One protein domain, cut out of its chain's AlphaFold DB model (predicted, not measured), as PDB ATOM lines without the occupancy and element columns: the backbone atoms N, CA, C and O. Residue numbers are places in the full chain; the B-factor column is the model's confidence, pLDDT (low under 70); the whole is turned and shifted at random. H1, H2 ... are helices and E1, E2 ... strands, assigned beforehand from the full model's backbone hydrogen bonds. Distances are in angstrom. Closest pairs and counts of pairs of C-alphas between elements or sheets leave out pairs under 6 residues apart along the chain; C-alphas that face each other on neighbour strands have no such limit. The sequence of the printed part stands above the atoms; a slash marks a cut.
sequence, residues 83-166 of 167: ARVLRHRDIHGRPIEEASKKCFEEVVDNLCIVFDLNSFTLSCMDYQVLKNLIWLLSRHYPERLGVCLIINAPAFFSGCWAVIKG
ATOM      1  N   ALA A  83     158.367  72.493 136.975       71.50
ATOM      2  CA  ALA A  83     158.282  72.914 138.362       71.50
ATOM      3  C   ALA A  83     159.019  74.245 138.594       71.50
ATOM      4  O   ALA A  83     160.156  74.436 138.166       71.50
ATOM      5  N   ARG A  84     158.371  75.180 139.290       67.94
ATOM      6  CA  ARG A  84     158.874  76.510 139.665       67.94
ATOM      7  C   ARG A  84     158.601  76.881 141.133       67.94
ATOM      8  O   ARG A  84     157.469  77.052 141.555       67.94
ATOM      9  N   VAL A  85     159.627  77.183 141.925       67.69
ATOM     10  CA  VAL A  85     159.379  77.761 143.264       67.69
ATOM     11  C   VAL A  85     159.002  79.232 143.168       67.69
ATOM     12  O   VAL A  85     159.755  80.052 142.626       67.69
ATOM     13  N   LEU A  86     157.842  79.579 143.728       67.06
ATOM     14  CA  LEU A  86     157.399  80.960 143.815       67.06
ATOM     15  C   LEU A  86     158.166  81.669 144.932       67.06
ATOM     16  O   LEU A  86     158.406  81.129 146.009       67.06
ATOM     17  N   ARG A  87     158.548  82.925 144.683       67.31
ATOM     18  CA  ARG A  87     159.283  83.739 145.670       67.31
ATOM     19  C   ARG A  87     158.415  84.156 146.862       67.31
ATOM     20  O   ARG A  87     158.950  84.572 147.885       67.31
ATOM     21  N   HIS A  88     157.095  84.071 146.714       71.25
ATOM     22  CA  HIS A  88     156.129  84.457 147.732       71.25
ATOM     23  C   HIS A  88     155.780  83.267 148.628       71.25
ATOM     24  O   HIS A  88     155.785  82.114 148.197       71.25
ATOM     25  N   ARG A  89     155.468  83.574 149.885       72.06
ATOM     26  CA  ARG A  89     154.944  82.616 150.858       72.06
ATOM     27  C   ARG A  89     153.428  82.717 150.891       72.06
ATOM     28  O   ARG A  89     152.869  83.754 150.532       72.06
ATOM     29  N   ASP A  90     152.770  81.658 151.333       74.69
ATOM     30  CA  ASP A  90     151.345  81.739 151.625       74.69
ATOM     31  C   ASP A  90     151.071  82.574 152.892       74.69
ATOM     32  O   ASP A  90     151.987  83.035 153.580       74.69
ATOM     33  N   ILE A  91     149.791  82.744 153.233       75.06
ATOM     34  CA  ILE A  91     149.355  83.493 154.428       75.06
ATOM     35  C   ILE A  91     149.860  82.890 155.755       75.06
ATOM     36  O   ILE A  91     149.721  83.505 156.810       75.06
ATOM     37  N   HIS A  92     150.419  81.681 155.712       71.00
ATOM     38  CA  HIS A  92     150.971  80.944 156.841       71.00
ATOM     39  C   HIS A  92     152.507  80.932 156.839       71.00
ATOM     40  O   HIS A  92     153.108  80.282 157.690       71.00
ATOM     41  N   GLY A  93     153.152  81.641 155.905       67.44
ATOM     42  CA  GLY A  93     154.607  81.714 155.803       67.44
ATOM     43  C   GLY A  93     155.258  80.496 155.140       67.44
ATOM     44  O   GLY A  93     156.489  80.435 155.066       67.44
ATOM     45  N   ARG A  94     154.481  79.543 154.612       71.94
ATOM     46  CA  ARG A  94     155.020  78.374 153.906       71.94
ATOM     47  C   ARG A  94     155.486  78.790 152.512       71.94
ATOM     48  O   ARG A  94     154.786  79.559 151.849       71.94
ATOM     49  N   PRO A  95     156.656  78.325 152.049       68.06
ATOM     50  CA  PRO A  95     157.057  78.531 150.670       68.06
ATOM     51  C   PRO A  95     156.071  77.809 149.758       68.06
ATOM     52  O   PRO A  95     155.644  76.686 150.049       68.06
ATOM     53  N   ILE A  96     155.707  78.483 148.671       65.75
ATOM     54  CA  ILE A  96     154.876  77.902 147.628       65.75
ATOM     55  C   ILE A  96     155.824  77.249 146.625       65.75
ATOM     56  O   ILE A  96     156.471  77.922 145.816       65.75
ATOM     57  N   GLU A  97     155.961  75.933 146.741       63.84
ATOM     58  CA  GLU A  97     156.759  75.132 145.828       63.84
ATOM     59  C   GLU A  97     155.884  74.577 144.709       63.84
ATOM     60  O   GLU A  97     155.072  73.676 144.909       63.84
ATOM     61  N   GLU A  98     156.126  75.044 143.492       57.72
ATOM     62  CA  GLU A  98     155.944  74.222 142.304       57.72
ATOM     63  C   GLU A  98     157.315  73.500 142.151       57.72
ATOM     64  O   GLU A  98     158.320  74.047 141.722       57.72
ATOM     65  N   ALA A  99     157.413  72.333 142.782       51.97
ATOM     66  CA  ALA A  99     158.472  71.303 142.861       51.97
ATOM     67  C   ALA A  99     159.974  71.502 142.447       51.97
ATOM     68  O   ALA A  99     160.547  70.529 141.964       51.97
ATOM     69  N   SER A 100     160.682  72.626 142.660       44.28
ATOM     70  CA  SER A 100     162.174  72.587 142.797       44.28
ATOM     71  C   SER A 100     162.824  73.899 143.281       44.28
ATOM     72  O   SER A 100     163.074  74.806 142.483       44.28
ATOM     73  N   LYS A 101     163.110  74.025 144.590       48.59
ATOM     74  CA  LYS A 101     164.212  74.838 145.166       48.59
ATOM     75  C   LYS A 101     164.300  74.668 146.684       48.59
ATOM     76  O   LYS A 101     163.301  74.501 147.359       48.59
ATOM     77  N   LYS A 102     165.526  74.762 147.208       50.84
ATOM     78  CA  LYS A 102     165.911  74.517 148.609       50.84
ATOM     79  C   LYS A 102     165.001  75.212 149.636       50.84
ATOM     80  O   LYS A 102     165.035  76.433 149.783       50.84
ATOM     81  N   CYS A 103     164.290  74.411 150.425       52.94
ATOM     82  CA  CYS A 103     163.693  74.849 151.681       52.94
ATOM     83  C   CYS A 103     164.715  74.780 152.818       52.94
ATOM     84  O   CYS A 103     165.158  73.697 153.193       52.94
ATOM     85  N   PHE A 104     165.051  75.937 153.392       53.47
ATOM     86  CA  PHE A 104     165.860  76.022 154.606       53.47
ATOM     87  C   PHE A 104     165.088  75.422 155.789       53.47
ATOM     88  O   PHE A 104     164.050  75.952 156.186       53.47
ATOM     89  N   GLU A 105     165.589  74.309 156.329       54.72
ATOM     90  CA  GLU A 105     164.910  73.522 157.370       54.72
ATOM     91  C   GLU A 105     164.692  74.285 158.682       54.72
ATOM     92  O   GLU A 105     163.723  74.012 159.376       54.72
ATOM     93  N   GLU A 106     165.546  75.259 159.000       52.94
ATOM     94  CA  GLU A 106     165.466  76.033 160.249       52.94
ATOM     95  C   GLU A 106     164.342  77.079 160.251       52.94
ATOM     96  O   GLU A 106     163.882  77.499 161.309       52.94
ATOM     97  N   VAL A 107     163.897  77.517 159.067       53.84
ATOM     98  CA  VAL A 107     162.912  78.607 158.907       53.84
ATOM     99  C   VAL A 107     161.564  78.076 158.424       53.84
ATOM    100  O   VAL A 107     160.529  78.717 158.605       53.84
ATOM    101  N   VAL A 108     161.563  76.918 157.766       60.31
ATOM    102  CA  VAL A 108     160.380  76.340 157.140       60.31
ATOM    103  C   VAL A 108     160.283  74.877 157.518       60.31
ATOM    104  O   VAL A 108     161.057  74.055 157.021       60.31
ATOM    105  N   ASP A 109     159.272  74.548 158.318       67.62
ATOM    106  CA  ASP A 109     159.010  73.161 158.698       67.62
ATOM    107  C   ASP A 109     158.205  72.428 157.599       67.62
ATOM    108  O   ASP A 109     158.510  71.278 157.270       67.62
ATOM    109  N   ASN A 110     157.288  73.136 156.914       79.81
ATOM    110  CA  ASN A 110     156.340  72.562 155.948       79.81
ATOM    111  C   ASN A 110     156.244  73.320 154.606       79.81
ATOM    112  O   ASN A 110     156.334  74.544 154.545       79.81
ATOM    113  N   LEU A 111     155.960  72.567 153.543       80.88
ATOM    114  CA  LEU A 111     155.785  72.994 152.156       80.88
ATOM    115  C   LEU A 111     154.307  73.246 151.826       80.88
ATOM    116  O   LEU A 111     153.428  72.510 152.289       80.88
ATOM    117  N   CYS A 112     154.040  74.243 150.982       84.31
ATOM    118  CA  CYS A 112     152.778  74.363 150.257       84.31
ATOM    119  C   CYS A 112     153.025  73.993 148.791       84.31
ATOM    120  O   CYS A 112     153.741  74.710 148.096       84.31
ATOM    121  N   ILE A 113     152.453  72.878 148.338       85.50
ATOM    122  CA  ILE A 113     152.536  72.446 146.940       85.50
ATOM    123  C   ILE A 113     151.237  72.830 146.242       85.50
ATOM    124  O   ILE A 113     150.154  72.526 146.744       85.50
ATOM    125  N   VAL A 114     151.343  73.491 145.093       86.19
ATOM    126  CA  VAL A 114     150.196  73.856 144.258       86.19
ATOM    127  C   VAL A 114     150.281  73.081 142.951       86.19
ATOM    128  O   VAL A 114     151.265  73.189 142.230       86.19
ATOM    129  N   PHE A 115     149.243  72.308 142.650       87.38
ATOM    130  CA  PHE A 115     149.045  71.666 141.359       87.38
ATOM    131  C   PHE A 115     148.025  72.474 140.561       87.38
ATOM    132  O   PHE A 115     146.832  72.457 140.876       87.38
ATOM    133  N   ASP A 116     148.496  73.175 139.530       88.06
ATOM    134  CA  ASP A 116     147.621  73.801 138.543       88.06
ATOM    135  C   ASP A 116     147.260  72.790 137.452       88.06
ATOM    136  O   ASP A 116     148.107  72.346 136.679       88.06
ATOM    137  N   LEU A 117     145.986  72.403 137.412       88.88
ATOM    138  CA  LEU A 117     145.447  71.480 136.417       88.88
ATOM    139  C   LEU A 117     144.788  72.213 135.239       88.88
ATOM    140  O   LEU A 117     143.988  71.623 134.506       88.88
ATOM    141  N   ASN A 118     145.107  73.491 135.019       87.38
ATOM    142  CA  ASN A 118     144.638  74.202 133.840       87.38
ATOM    143  C   ASN A 118     145.105  73.490 132.559       87.38
ATOM    144  O   ASN A 118     146.277  73.161 132.401       87.38
ATOM    145  N   SER A 119     144.174  73.250 131.633       85.69
ATOM    146  CA  SER A 119     144.411  72.451 130.417       85.69
ATOM    147  C   SER A 119     144.897  71.014 130.677       85.69
ATOM    148  O   SER A 119     145.435  70.366 129.778       85.69
ATOM    149  N   PHE A 120     144.675  70.480 131.884       84.81
ATOM    150  CA  PHE A 120     144.994  69.096 132.209       84.81
ATOM    151  C   PHE A 120     144.095  68.129 131.438       84.81
ATOM    152  O   PHE A 120     142.866  68.235 131.442       84.81
ATOM    153  N   THR A 121     144.717  67.140 130.804       83.62
ATOM    154  CA  THR A 121     144.034  66.075 130.064       83.62
ATOM    155  C   THR A 121     144.516  64.711 130.551       83.62
ATOM    156  O   THR A 121     145.531  64.604 131.237       83.62
ATOM    157  N   LEU A 122     143.807  63.637 130.193       79.75
ATOM    158  CA  LEU A 122     144.184  62.279 130.604       79.75
ATOM    159  C   LEU A 122     145.571  61.849 130.093       79.75
ATOM    160  O   LEU A 122     146.207  61.021 130.736       79.75
ATOM    161  N   SER A 123     146.067  62.418 128.988       79.88
ATOM    162  CA  SER A 123     147.421  62.141 128.485       79.88
ATOM    163  C   SER A 123     148.522  62.787 129.330       79.88
ATOM    164  O   SER A 123     149.668  62.355 129.264       79.88
ATOM    165  N   CYS A 124     148.185  63.784 130.151       77.25
ATOM    166  CA  CYS A 124     149.108  64.417 131.091       77.25
ATOM    167  C   CYS A 124     149.239  63.638 132.411       77.25
ATOM    168  O   CYS A 124     149.978  64.060 133.299       77.25
ATOM    169  N   MET A 125     148.507  62.532 132.576       78.44
ATOM    170  CA  MET A 125     148.464  61.797 133.833       78.44
ATOM    171  C   MET A 125     149.664  60.857 133.993       78.44
ATOM    172  O   MET A 125     149.623  59.698 133.580       78.44
ATOM    173  N   ASP A 126     150.706  61.337 134.669       84.81
ATOM    174  CA  ASP A 126     151.830  60.508 135.107       84.81
ATOM    175  C   ASP A 126     151.631  60.027 136.554       84.81
ATOM    176  O   ASP A 126     152.071  60.628 137.540       84.81
ATOM    177  N   TYR A 127     150.941  58.894 136.683       86.12
ATOM    178  CA  TYR A 127     150.721  58.242 137.971       86.12
ATOM    179  C   TYR A 127     152.019  57.753 138.625       86.12
ATOM    180  O   TYR A 127     152.064  57.631 139.850       86.12
ATOM    181  N   GLN A 128     153.063  57.459 137.846       88.31
ATOM    182  CA  GLN A 128     154.321  56.965 138.393       88.31
ATOM    183  C   GLN A 128     155.064  58.087 139.114       88.31
ATOM    184  O   GLN A 128     155.518  57.886 140.241       88.31
ATOM    185  N   VAL A 129     155.132  59.276 138.512       85.88
ATOM    186  CA  VAL A 129     155.718  60.463 139.147       85.88
ATOM    187  C   VAL A 129     154.979  60.803 140.437       85.88
ATOM    188  O   VAL A 129     155.617  61.017 141.466       85.88
ATOM    189  N   LEU A 130     153.644  60.772 140.429       88.00
ATOM    190  CA  LEU A 130     152.860  61.073 141.624       88.00
ATOM    191  C   LEU A 130     153.045  60.028 142.737       88.00
ATOM    192  O   LEU A 130     153.230  60.400 143.896       88.00
ATOM    193  N   LYS A 131     153.067  58.728 142.401       90.94
ATOM    194  CA  LYS A 131     153.409  57.668 143.368       90.94
ATOM    195  C   LYS A 131     154.801  57.868 143.949       90.94
ATOM    196  O   LYS A 131     154.973  57.741 145.157       90.94
ATOM    197  N   ASN A 132     155.779  58.189 143.104       90.81
ATOM    198  CA  ASN A 132     157.150  58.436 143.536       90.81
ATOM    199  C   ASN A 132     157.226  59.655 144.463       90.81
ATOM    200  O   ASN A 132     157.923  59.595 145.471       90.81
ATOM    201  N   LEU A 133     156.478  60.725 144.173       88.56
ATOM    202  CA  LEU A 133     156.403  61.916 145.019       88.56
ATOM    203  C   LEU A 133     155.795  61.598 146.392       88.56
ATOM    204  O   LEU A 133     156.376  61.954 147.415       88.56
ATOM    205  N   ILE A 134     154.659  60.895 146.427       90.69
ATOM    206  CA  ILE A 134     154.010  60.481 147.682       90.69
ATOM    207  C   ILE A 134     154.932  59.558 148.482       90.69
ATOM    208  O   ILE A 134     155.124  59.760 149.680       90.69
ATOM    209  N   TRP A 135     155.555  58.580 147.823       92.25
ATOM    210  CA  TRP A 135     156.533  57.684 148.435       92.25
ATOM    211  C   TRP A 135     157.723  58.449 149.033       92.25
ATOM    212  O   TRP A 135     158.094  58.203 150.181       92.25
ATOM    213  N   LEU A 136     158.277  59.410 148.289       91.69
ATOM    214  CA  LEU A 136     159.411  60.236 148.701       91.69
ATOM    215  C   LEU A 136     159.074  61.072 149.943       91.69
ATOM    216  O   LEU A 136     159.797  61.022 150.941       91.69
ATOM    217  N   LEU A 137     157.953  61.799 149.900       90.56
ATOM    218  CA  LEU A 137     157.484  62.637 151.007       90.56
ATOM    219  C   LEU A 137     157.093  61.804 152.233       90.56
ATOM    220  O   LEU A 137     157.292  62.243 153.360       90.56
ATOM    221  N   SER A 138     156.594  60.584 152.041       90.31
ATOM    222  CA  SER A 138     156.175  59.730 153.157       90.31
ATOM    223  C   SER A 138     157.342  58.998 153.825       90.31
ATOM    224  O   SER A 138     157.297  58.751 155.029       90.31
ATOM    225  N   ARG A 139     158.384  58.616 153.070       91.31
ATOM    226  CA  ARG A 139     159.481  57.773 153.586       91.31
ATOM    227  C   ARG A 139     160.778  58.509 153.883       91.31
ATOM    228  O   ARG A 139     161.480  58.107 154.808       91.31
ATOM    229  N   HIS A 140     161.100  59.537 153.106       91.88
ATOM    230  CA  HIS A 140     162.405  60.202 153.150       91.88
ATOM    231  C   HIS A 140     162.323  61.673 153.554       91.88
ATOM    232  O   HIS A 140     163.308  62.226 154.030       91.88
ATOM    233  N   TYR A 141     161.151  62.293 153.418       91.19
ATOM    234  CA  TYR A 141     160.905  63.665 153.863       91.19
ATOM    235  C   TYR A 141     159.600  63.770 154.668       91.19
ATOM    236  O   TYR A 141     158.732  64.575 154.320       91.19
ATOM    237  N   PRO A 142     159.446  62.968 155.741       91.75
ATOM    238  CA  PRO A 142     158.214  62.919 156.520       91.75
ATOM    239  C   PRO A 142     157.849  64.292 157.082       91.75
ATOM    240  O   PRO A 142     158.724  65.107 157.384       91.75
ATOM    241  N   GLU A 143     156.544  64.531 157.245       89.81
ATOM    242  CA  GLU A 143     155.987  65.762 157.828       89.81
ATOM    243  C   GLU A 143     156.388  67.044 157.075       89.81
ATOM    244  O   GLU A 143     156.254  68.140 157.613       89.81
ATOM    245  N   ARG A 144     156.870  66.933 155.825       86.12
ATOM    246  CA  ARG A 144     157.225  68.100 155.006       86.12
ATOM    247  C   ARG A 144     156.080  68.667 154.207       86.12
ATOM    248  O   ARG A 144     156.052  69.871 153.998       86.12
ATOM    249  N   LEU A 145     155.138  67.849 153.761       87.94
ATOM    250  CA  LEU A 145     153.962  68.365 153.074       87.94
ATOM    251  C   LEU A 145     153.027  69.004 154.105       87.94
ATOM    252  O   LEU A 145     152.476  68.306 154.949       87.94
ATOM    253  N   GLY A 146     152.876  70.327 154.064       85.12
ATOM    254  CA  GLY A 146     151.919  71.040 154.910       85.12
ATOM    255  C   GLY A 146     150.547  71.092 154.263       85.12
ATOM    256  O   GLY A 146     149.564  70.636 154.835       85.12
ATOM    257  N   VAL A 147     150.485  71.658 153.058       85.69
ATOM    258  CA  VAL A 147     149.247  71.763 152.281       85.69
ATOM    259  C   VAL A 147     149.528  71.427 150.824       85.69
ATOM    260  O   VAL A 147     150.526  71.863 150.256       85.69
ATOM    261  N   CYS A 148     148.611  70.672 150.228       88.56
ATOM    262  CA  CYS A 148     148.549  70.408 148.799       88.56
ATOM    263  C   CYS A 148     147.283  71.074 148.252       88.56
ATOM    264  O   CYS A 148     146.176  70.704 148.647       88.56
ATOM    265  N   LEU A 149     147.436  72.085 147.398       89.62
ATOM    266  CA  LEU A 149     146.328  72.758 146.725       89.62
ATOM    267  C   LEU A 149     146.229  72.238 145.299       89.62
ATOM    268  O   LEU A 149     147.219  72.224 144.577       89.62
ATOM    269  N   ILE A 150     145.029  71.851 144.886       90.31
ATOM    270  CA  ILE A 150     144.743  71.474 143.504       90.31
ATOM    271  C   ILE A 150     143.778  72.517 142.958       90.31
ATOM    272  O   ILE A 150     142.669  72.663 143.472       90.31
ATOM    273  N   ILE A 151     144.214  73.261 141.947       91.06
ATOM    274  CA  ILE A 151     143.436  74.339 141.331       91.06
ATOM    275  C   ILE A 151     143.121  73.994 139.877       91.06
ATOM    276  O   ILE A 151     143.799  73.172 139.265       91.06
ATOM    277  N   ASN A 152     142.062  74.600 139.332       92.00
ATOM    278  CA  ASN A 152     141.612  74.386 137.950       92.00
ATOM    279  C   ASN A 152     141.372  72.906 137.587       92.00
ATOM    280  O   ASN A 152     141.500  72.513 136.430       92.00
ATOM    281  N   ALA A 153     141.019  72.074 138.574       91.56
ATOM    282  CA  ALA A 153     140.801  70.649 138.365       91.56
ATOM    283  C   ALA A 153     139.599  70.403 137.430       91.56
ATOM    284  O   ALA A 153     138.491  70.861 137.731       91.56
ATOM    285  N   PRO A 154     139.766  69.648 136.329       91.12
ATOM    286  CA  PRO A 154     138.647  69.280 135.473       91.12
ATOM    287  C   PRO A 154     137.727  68.280 136.185       91.12
ATOM    288  O   PRO A 154     138.164  67.514 137.042       91.12
ATOM    289  N   ALA A 155     136.450  68.220 135.795       90.38
ATOM    290  CA  ALA A 155     135.443  67.399 136.482       90.38
ATOM    291  C   ALA A 155     135.829  65.907 136.614       90.38
ATOM    292  O   ALA A 155     135.547  65.268 137.632       90.38
ATOM    293  N   PHE A 156     136.530  65.357 135.615       89.31
ATOM    294  CA  PHE A 156     136.986  63.965 135.624       89.31
ATOM    295  C   PHE A 156     138.107  63.683 136.641       89.31
ATOM    296  O   PHE A 156     138.339  62.520 136.969       89.31
ATOM    297  N   PHE A 157     138.780  64.710 137.181       90.38
ATOM    298  CA  PHE A 157     139.827  64.546 138.197       90.38
ATOM    299  C   PHE A 157     139.308  63.828 139.450       90.38
ATOM    300  O   PHE A 157     140.063  63.124 140.112       90.38
ATOM    301  N   SER A 158     138.008  63.926 139.740       90.56
ATOM    302  CA  SER A 158     137.350  63.168 140.811       90.56
ATOM    303  C   SER A 158     137.589  61.649 140.720       90.56
ATOM    304  O   SER A 158     137.830  61.004 141.742       90.56
ATOM    305  N   GLY A 159     137.606  61.082 139.507       90.19
ATOM    306  CA  GLY A 159     137.932  59.673 139.273       90.19
ATOM    307  C   GLY A 159     139.409  59.364 139.520       90.19
ATOM    308  O   GLY A 159     139.739  58.375 140.169       90.19
ATOM    309  N   CYS A 160     140.307  60.246 139.078       89.25
ATOM    310  CA  CYS A 160     141.744  60.124 139.328       89.25
ATOM    311  C   CYS A 160     142.055  60.196 140.829       89.25
ATOM    312  O   CYS A 160     142.791  59.365 141.359       89.25
ATOM    313  N   TRP A 161     141.430  61.137 141.540       90.81
ATOM    314  CA  TRP A 161     141.561  61.289 142.985       90.81
ATOM    315  C   TRP A 161     141.113  60.040 143.748       90.81
ATOM    316  O   TRP A 161     141.752  59.657 144.726       90.81
ATOM    317  N   ALA A 162     140.061  59.356 143.283       91.62
ATOM    318  CA  ALA A 162     139.606  58.111 143.895       91.62
ATOM    319  C   ALA A 162     140.680  57.008 143.895       91.62
ATOM    320  O   ALA A 162     140.685  56.186 144.811       91.62
ATOM    321  N   VAL A 163     141.592  57.020 142.917       90.44
ATOM    322  CA  VAL A 163     142.752  56.120 142.847       90.44
ATOM    323  C   VAL A 163     143.907  56.643 143.705       90.44
ATOM    324  O   VAL A 163     144.479  55.888 144.487       90.44
ATOM    325  N   ILE A 164     144.231  57.933 143.575       90.25
ATOM    326  CA  ILE A 164     145.395  58.567 144.217       90.25
ATOM    327  C   ILE A 164     145.278  58.564 145.743       90.25
ATOM    328  O   ILE A 164     146.264  58.334 146.432       90.25
ATOM    329  N   LYS A 165     144.073  58.778 146.287       89.00
ATOM    330  CA  LYS A 165     143.843  58.883 147.738       89.00
ATOM    331  C   LYS A 165     144.202  57.622 148.538       89.00
ATOM    332  O   LYS A 165     144.188  57.671 149.762       89.00
ATOM    333  N   GLY A 166     144.398  56.487 147.866       87.62
ATOM    334  CA  GLY A 166     144.756  55.214 148.495       87.62
ATOM    335  C   GLY A 166     146.258  54.928 148.532       87.62
ATOM    336  O   GLY A 166     146.627  53.828 148.938       87.62
TER     337      GLY A 166
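What this domain is: This is residues 83 to 166 of the 167 residues of the protein "Putative SEC14 cytosolic factor" of Operophtera brumata (winter moth) (UniProt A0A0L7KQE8). A strongly twisted sheet of four strands makes one wall, and the helix H1 stands off from it across a gap, running back the other way from the two long strands E3 and E4. The short helix H2 follows beyond the end of E4 and comes near H1, while the small hairpin of E1 and E2 makes the other side of the sheet and the unnamed loop of residues 98 to 110 reaches away from H2. The printed part has 84 residues, with two named helices and four named strands in the order E1, E2, E3, H1, E4, H2. The sheet is mixed, in the order E1, E2, E3, E4, and the class is mixed, helices and strands. The whole is compact, with a radius of gyration of the C-alphas of 13.6 A and spans of 39 by 27 by 18 A.

Where its parts are: In the sheet, E4 is residues 145 to 151, 16.9 A long, and E3 is residues 111 to 116, 15.9 A long, beginning at C-alpha 111 (155.785, 72.994, 152.156). E2 is residues 95 to 97, 5.9 A, and E1 is residues 85 to 89, 10.0 A, beginning at C-alpha 85 (159.379, 77.761, 143.264). H1 is residues 127 to 139, 17.9 A. H2 is residues 157 to 164, 10.1 A, ending at C-alpha 164 (145.395, 58.567, 144.217).

How they stand to each other: E3 and E4 are parallel neighbours at 16 degrees; C-alphas 114 and 149 face each other at 4.7 A, and N 115 and O 149 are within hydrogen-bond range at 2.8 A. E2 and E3 are parallel at 41 degrees, with N 97 and O 112 at 2.9 A. E1 and E2 form an antiparallel hairpin at 153 degrees, with N 86 and O 96 at 3.0 A. E1 and E4 are the edge strands. E3, H1 and E4 form a strand-helix-strand unit, two parallel neighbour strands with a helix between them in the chain, and its crossover is right-handed. H1 is not on the sheet; its closest C-alpha pair with E4 is Leu 137 and Leu 145, 7.0 A. H2 is not on the sheet either, and H1 and H2 are near each other, with 6 pairs of C-alphas within 10 A. In H1 every O i to N i+4 pair is within hydrogen-bond range; in H2 it is 3 of 4.

The domain as a whole: The two C-alphas farthest apart, of Glu 106 and Phe 156, are 39.5 A apart. The printed part has no cut. The link from E2 to E3, 13 residues, is long. The mean pLDDT of the printed part is 79.8; residues 84 to 87, 93 and 95 to 109 are under 70.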